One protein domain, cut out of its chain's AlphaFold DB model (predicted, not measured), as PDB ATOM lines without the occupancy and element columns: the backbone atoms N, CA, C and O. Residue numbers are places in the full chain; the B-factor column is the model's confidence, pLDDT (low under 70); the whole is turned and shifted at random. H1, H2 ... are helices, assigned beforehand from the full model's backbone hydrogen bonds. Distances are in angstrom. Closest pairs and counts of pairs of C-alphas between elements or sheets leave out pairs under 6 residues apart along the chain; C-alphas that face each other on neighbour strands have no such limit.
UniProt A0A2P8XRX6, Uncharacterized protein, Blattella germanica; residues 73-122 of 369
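Overview. This is residues 73 to 122 of the 369 residues of an uncharacterized protein of Blattella germanica (UniProt A0A2P8XRX6). Picture two helices, H1 and H2, lying side by side and pointing nearly the same way, with a small gap between them. From the end of H1 the long link, residues 88 to 104, folds back along one side of the pair and returns to the start of H2. The printed part has 50 residues, with two named helices in the order H1, H2 and no named strand; its class is all helix. It is only just compact, close to loose, with a radius of gyration of the C-alphas of 11.4 A, and its elongated outline spans 33 by 18 by 13 A.

Arrangement. Begin with H1, residues 73 to 87, whose N-to-C direction is (-0.90, -0.30, 0.33). Then look at H2, residues 105 to 122, the longest helix, with direction (-0.95, -0.30, 0.11). H1 and H2 are near each other: their closest C-alphas are 8.3 A apart, and 8 pairs of C-alphas lie within 10 A. In both helices every O i to N i+4 pair is within hydrogen-bond range.

Along the chain. Find C-alpha 73 at (20.125, -38.292, -6.032); from there H1 runs 21.3 A to C-alpha 87 at (1.403, -44.570, 2.027). After the link, find C-alpha 105 at (14.037, -33.128, -8.302), where H2 begins; it runs 25.8 A to C-alpha 122 at (-11.189, -38.301, -7.188).

Size, cuts and confidence. Look at the C-alphas of Lys 101 and Lys 122 for the two farthest apart, 33.2 A. The printed part has no cut, and the link from H1 to H2, 17 residues, is long. The mean pLDDT of the printed part is 82.2, and no printed residue is under 70.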
ATOM      1  N   ARG A  73      21.464 -38.533  -5.448       78.06
ATOM      2  CA  ARG A  73      20.125 -38.292  -6.032       78.06
ATOM      3  C   ARG A  73      19.271 -39.558  -6.102       78.06
ATOM      4  O   ARG A  73      18.067 -39.491  -5.871       78.06
ATOM      5  N   ASP A  74      19.892 -40.691  -6.408       83.62
ATOM      6  CA  ASP A  74      19.193 -41.964  -6.547       83.62
ATOM      7  C   ASP A  74      18.671 -42.482  -5.200       83.62
ATOM      8  O   ASP A  74      17.525 -42.919  -5.121       83.62
ATOM      9  N   ALA A  75      19.439 -42.328  -4.116       82.38
ATOM     10  CA  ALA A  75      19.010 -42.727  -2.776       82.38
ATOM     11  C   ALA A  75      17.833 -41.878  -2.270       82.38
ATOM     12  O   ALA A  75      16.925 -42.393  -1.614       82.38
ATOM     13  N   LEU A  76      17.819 -40.580  -2.598       80.88
ATOM     14  CA  LEU A  76      16.681 -39.711  -2.296       80.88
ATOM     15  C   LEU A  76      15.425 -40.160  -3.057       80.88
ATOM     16  O   LEU A  76      14.350 -40.240  -2.465       80.88
ATOM     17  N   VAL A  77      15.558 -40.471  -4.349       85.19
ATOM     18  CA  VAL A  77      14.434 -40.949  -5.168       85.19
ATOM     19  C   VAL A  77      13.916 -42.295  -4.666       85.19
ATOM     20  O   VAL A  77      12.703 -42.464  -4.560       85.19
ATOM     21  N   ASP A  78      14.795 -43.216  -4.272       86.75
ATOM     22  CA  ASP A  78      14.395 -44.478  -3.647       86.75
ATOM     23  C   ASP A  78      13.600 -44.256  -2.358       86.75
ATOM     24  O   ASP A  78      12.509 -44.806  -2.212       86.75
ATOM     25  N   LEU A  79      14.082 -43.384  -1.467       84.44
ATOM     26  CA  LEU A  79      13.399 -43.051  -0.215       84.44
ATOM     27  C   LEU A  79      12.007 -42.447  -0.459       84.44
ATOM     28  O   LEU A  79      11.055 -42.733   0.269       84.44
ATOM     29  N   MET A  80      11.873 -41.620  -1.496       83.56
ATOM     30  CA  MET A  80      10.587 -41.059  -1.909       83.56
ATOM     31  C   MET A  80       9.646 -42.116  -2.476       83.56
ATOM     32  O   MET A  80       8.457 -42.103  -2.162       83.56
ATOM     33  N   ILE A  81      10.157 -43.023  -3.308       87.06
ATOM     34  CA  ILE A  81       9.373 -44.134  -3.850       87.06
ATOM     35  C   ILE A  81       8.874 -45.008  -2.699       87.06
ATOM     36  O   ILE A  81       7.672 -45.255  -2.609       87.06
ATOM     37  N   ASP A  82       9.764 -45.399  -1.783       87.69
ATOM     38  CA  ASP A  82       9.434 -46.164  -0.578       87.69
ATOM     39  C   ASP A  82       8.319 -45.503   0.230       87.69
ATOM     40  O   ASP A  82       7.338 -46.144   0.613       87.69
ATOM     41  N   PHE A  83       8.439 -44.193   0.429       83.19
ATOM     42  CA  PHE A  83       7.441 -43.405   1.127       83.19
ATOM     43  C   PHE A  83       6.068 -43.455   0.444       83.19
ATOM     44  O   PHE A  83       5.049 -43.699   1.098       83.19
ATOM     45  N   VAL A  84       6.019 -43.232  -0.873       82.81
ATOM     46  CA  VAL A  84       4.753 -43.234  -1.613       82.81
ATOM     47  C   VAL A  84       4.132 -44.629  -1.631       82.81
ATOM     48  O   VAL A  84       2.922 -44.732  -1.433       82.81
ATOM     49  N   GLU A  85       4.917 -45.692  -1.823       88.88
ATOM     50  CA  GLU A  85       4.409 -47.070  -1.784       88.88
ATOM     51  C   GLU A  85       3.859 -47.446  -0.408       88.88
ATOM     52  O   GLU A  85       2.815 -48.087  -0.307       88.88
ATOM     53  N   ALA A  86       4.533 -47.043   0.667       86.19
ATOM     54  CA  ALA A  86       4.077 -47.344   2.016       86.19
ATOM     55  C   ALA A  86       2.783 -46.592   2.372       86.19
ATOM     56  O   ALA A  86       1.913 -47.132   3.053       86.19
ATOM     57  N   MET A  87       2.623 -45.366   1.863       79.25
ATOM     58  CA  MET A  87       1.403 -44.570   2.027       79.25
ATOM     59  C   MET A  87       0.269 -44.975   1.076       79.25
ATOM     60  O   MET A  87      -0.861 -44.517   1.256       79.25
ATOM     61  N   ASN A  88       0.556 -45.774   0.046       81.44
ATOM     62  CA  ASN A  88      -0.406 -46.219  -0.958       81.44
ATOM     63  C   ASN A  88      -0.106 -47.687  -1.314       81.44
ATOM     64  O   ASN A  88       0.520 -47.943  -2.341       81.44
ATOM     65  N   PRO A  89      -0.547 -48.662  -0.493       85.19
ATOM     66  CA  PRO A  89      -0.168 -50.075  -0.638       85.19
ATOM     67  C   PRO A  89      -0.509 -50.697  -2.001       85.19
ATOM     68  O   PRO A  89       0.121 -51.659  -2.432       85.19
ATOM     69  N   GLU A  90      -1.513 -50.140  -2.675       86.00
ATOM     70  CA  GLU A  90      -1.982 -50.529  -4.010       86.00
ATOM     71  C   GLU A  90      -1.135 -49.965  -5.163       86.00
ATOM     72  O   GLU A  90      -1.311 -50.354  -6.317       86.00
ATOM     73  N   VAL A  91      -0.207 -49.052  -4.866       85.44
ATOM     74  CA  VAL A  91       0.712 -48.459  -5.834       85.44
ATOM     75  C   VAL A  91       2.095 -49.068  -5.639       85.44
ATOM     76  O   VAL A  91       2.688 -48.967  -4.568       85.44
ATOM     77  N   LYS A  92       2.623 -49.678  -6.704       90.50
ATOM     78  CA  LYS A  92       4.000 -50.173  -6.780       90.50
ATOM     79  C   LYS A  92       4.726 -49.519  -7.946       90.50
ATOM     80  O   LYS A  92       4.244 -49.565  -9.080       90.50
ATOM     81  N   PHE A  93       5.870 -48.909  -7.664       87.62
ATOM     82  CA  PHE A  93       6.721 -48.279  -8.662       87.62
ATOM     83  C   PHE A  93       7.820 -49.241  -9.103       87.62
ATOM     84  O   PHE A  93       8.328 -50.061  -8.340       87.62
ATOM     85  N   ASN A  94       8.216 -49.122 -10.367       92.50
ATOM     86  CA  ASN A  94       9.422 -49.778 -10.844       92.50
ATOM     87  C   ASN A  94      10.644 -48.971 -10.372       92.50
ATOM     88  O   ASN A  94      10.710 -47.766 -10.606       92.50
ATOM     89  N   ARG A  95      11.619 -49.642  -9.749       90.00
ATOM     90  CA  ARG A  95      12.888 -49.053  -9.272       90.00
ATOM     91  C   ARG A  95      13.864 -48.706 -10.405       90.00
ATOM     92  O   ARG A  95      14.966 -48.243 -10.158       90.00
ATOM     93  N   GLN A  96      13.476 -48.932 -11.657       87.25
ATOM     94  CA  GLN A  96      14.205 -48.445 -12.823       87.25
ATOM     95  C   GLN A  96      13.808 -46.997 -13.111       87.25
ATOM     96  O   GLN A  96      12.923 -46.732 -13.927       87.25
ATOM     97  N   PHE A  97      14.462 -46.061 -12.434       83.50
ATOM     98  CA  PHE A  97      14.339 -44.637 -12.717       83.50
ATOM     99  C   PHE A  97      15.667 -44.083 -13.237       83.50
ATOM    100  O   PHE A  97      16.745 -44.581 -12.924       83.50
ATOM    101  N   SER A  98      15.584 -43.048 -14.069       82.88
ATOM    102  CA  SER A  98      16.743 -42.287 -14.524       82.88
ATOM    103  C   SER A  98      16.535 -40.832 -14.138       82.88
ATOM    104  O   SER A  98      15.661 -40.162 -14.698       82.88
ATOM    105  N   VAL A  99      17.318 -40.342 -13.180       81.25
ATOM    106  CA  VAL A  99      17.276 -38.933 -12.795       81.25
ATOM    107  C   VAL A  99      18.039 -38.117 -13.833       81.25
ATOM    108  O   VAL A  99      19.243 -38.288 -14.025       81.25
ATOM    109  N   LEU A 100      17.343 -37.210 -14.517       80.62
ATOM    110  CA  LEU A 100      18.006 -36.251 -15.394       80.62
ATOM    111  C   LEU A 100      18.806 -35.248 -14.556       80.62
ATOM    112  O   LEU A 100      18.296 -34.680 -13.591       80.62
ATOM    113  N   LYS A 101      20.064 -35.009 -14.940       79.38
ATOM    114  CA  LYS A 101      20.988 -34.136 -14.196       79.38
ATOM    115  C   LYS A 101      20.513 -32.682 -14.143       79.38
ATOM    116  O   LYS A 101      20.668 -32.039 -13.107       79.38
ATOM    117  N   ASP A 102      19.845 -32.227 -15.198       84.31
ATOM    118  CA  ASP A 102      19.442 -30.826 -15.374       84.31
ATOM    119  C   ASP A 102      18.026 -30.523 -14.869       84.31
ATOM    120  O   ASP A 102      17.527 -29.415 -15.055       84.31
ATOM    121  N   ARG A 103      17.344 -31.505 -14.264       77.44
ATOM    122  CA  ARG A 103      16.015 -31.296 -13.690       77.44
ATOM    123  C   ARG A 103      16.064 -31.193 -12.177       77.44
ATOM    124  O   ARG A 103      16.676 -32.019 -11.496       77.44
ATOM    125  N   ASP A 104      15.345 -30.199 -11.673       77.62
ATOM    126  CA  ASP A 104      15.121 -30.006 -10.251       77.62
ATOM    127  C   ASP A 104      14.199 -31.105  -9.719       77.62
ATOM    128  O   ASP A 104      12.983 -31.084  -9.929       77.62
ATOM    129  N   LEU A 105      14.778 -32.056  -8.981       75.56
ATOM    130  CA  LEU A 105      14.037 -33.128  -8.302       75.56
ATOM    131  C   LEU A 105      12.913 -32.585  -7.411       75.56
ATOM    132  O   LEU A 105      11.849 -33.189  -7.314       75.56
ATOM    133  N   THR A 106      13.126 -31.425  -6.789       71.38
ATOM    134  CA  THR A 106      12.129 -30.752  -5.948       71.38
ATOM    135  C   THR A 106      10.870 -30.379  -6.736       71.38
ATOM    136  O   THR A 106       9.763 -30.479  -6.207       71.38
ATOM    137  N   GLY A 107      11.027 -29.972  -8.002       77.19
ATOM    138  CA  GLY A 107       9.909 -29.665  -8.895       77.19
ATOM    139  C   GLY A 107       9.122 -30.922  -9.259       77.19
ATOM    140  O   GLY A 107       7.909 -30.963  -9.080       77.19
ATOM    141  N   GLU A 108       9.826 -31.982  -9.658       77.31
ATOM    142  CA  GLU A 108       9.209 -33.266 -10.015       77.31
ATOM    143  C   GLU A 108       8.476 -33.905  -8.827       77.31
ATOM    144  O   GLU A 108       7.367 -34.420  -8.976       77.31
ATOM    145  N   LEU A 109       9.047 -33.838  -7.620       72.69
ATOM    146  CA  LEU A 109       8.397 -34.372  -6.426       72.69
ATOM    147  C   LEU A 109       7.075 -33.660  -6.137       72.69
ATOM    148  O   LEU A 109       6.080 -34.301  -5.791       72.69
ATOM    149  N   LYS A 110       7.064 -32.333  -6.274       75.50
ATOM    150  CA  LYS A 110       5.858 -31.532  -6.084       75.50
ATOM    151  C   LYS A 110       4.765 -31.963  -7.063       75.50
ATOM    152  O   LYS A 110       3.612 -32.099  -6.654       75.50
ATOM    153  N   ASP A 111       5.133 -32.237  -8.309       78.38
ATOM    154  CA  ASP A 111       4.203 -32.696  -9.340       78.38
ATOM    155  C   ASP A 111       3.671 -34.110  -9.052       78.38
ATOM    156  O   ASP A 111       2.468 -34.355  -9.172       78.38
ATOM    157  N   ILE A 112       4.531 -35.032  -8.599       75.44
ATOM    158  CA  ILE A 112       4.131 -36.391  -8.187       75.44
ATOM    159  C   ILE A 112       3.153 -36.332  -7.010       75.44
ATOM    160  O   ILE A 112       2.101 -36.977  -7.043       75.44
ATOM    161  N   TRP A 113       3.468 -35.539  -5.984       76.56
ATOM    162  CA  TRP A 113       2.596 -35.355  -4.827       76.56
ATOM    163  C   TRP A 113       1.235 -34.783  -5.232       76.56
ATOM    164  O   TRP A 113       0.197 -35.309  -4.824       76.56
ATOM    165  N   LEU A 114       1.227 -33.758  -6.089       79.38
ATOM    166  CA  LEU A 114      -0.001 -33.151  -6.593       79.38
ATOM    167  C   LEU A 114      -0.855 -34.171  -7.361       79.38
ATOM    168  O   LEU A 114      -2.067 -34.240  -7.155       79.38
ATOM    169  N   ALA A 115      -0.236 -35.014  -8.191       78.12
ATOM    170  CA  ALA A 115      -0.934 -36.075  -8.914       78.12
ATOM    171  C   ALA A 115      -1.564 -37.117  -7.969       78.12
ATOM    172  O   ALA A 115      -2.707 -37.529  -8.182       78.12
ATOM    173  N   ILE A 116      -0.853 -37.518  -6.908       76.44
ATOM    174  CA  ILE A 116      -1.374 -38.435  -5.881       76.44
ATOM    175  C   ILE A 116      -2.550 -37.799  -5.141       76.44
ATOM    176  O   ILE A 116      -3.573 -38.453  -4.938       76.44
ATOM    177  N   GLN A 117      -2.433 -36.524  -4.767       81.25
ATOM    178  CA  GLN A 117      -3.496 -35.807  -4.072       81.25
ATOM    179  C   GLN A 117      -4.769 -35.731  -4.926       81.25
ATOM    180  O   GLN A 117      -5.840 -36.114  -4.459       81.25
ATOM    181  N   VAL A 118      -4.645 -35.346  -6.201       85.38
ATOM    182  CA  VAL A 118      -5.772 -35.307  -7.148       85.38
ATOM    183  C   VAL A 118      -6.399 -36.693  -7.329       85.38
ATOM    184  O   VAL A 118      -7.624 -36.822  -7.374       85.38
ATOM    185  N   LYS A 119      -5.583 -37.755  -7.408       82.44
ATOM    186  CA  LYS A 119      -6.087 -39.133  -7.504       82.44
ATOM    187  C   LYS A 119      -6.916 -39.513  -6.270       82.44
ATOM    188  O   LYS A 119      -8.031 -40.008  -6.433       82.44
ATOM    189  N   ARG A 120      -6.420 -39.219  -5.063       81.50
ATOM    190  CA  ARG A 120      -7.131 -39.483  -3.799       81.50
ATOM    191  C   ARG A 120      -8.431 -38.695  -3.686       81.50
ATOM    192  O   ARG A 120      -9.441 -39.248  -3.262       81.50
ATOM    193  N   GLU A 121      -8.430 -37.422  -4.077       86.50
ATOM    194  CA  GLU A 121      -9.646 -36.598  -4.094       86.50
ATOM    195  C   GLU A 121     -10.704 -37.205  -5.027       86.50
ATOM    196  O   GLU A 121     -11.856 -37.384  -4.630       86.50
ATOM    197  N   LYS A 122     -10.297 -37.647  -6.221       87.06
ATOM    198  CA  LYS A 122     -11.189 -38.301  -7.188       87.06
ATOM    199  C   LYS A 122     -11.740 -39.642  -6.692       87.06
ATOM    200  O   LYS A 122     -12.887 -39.983  -6.977       87.06
TER     201      LYS A 122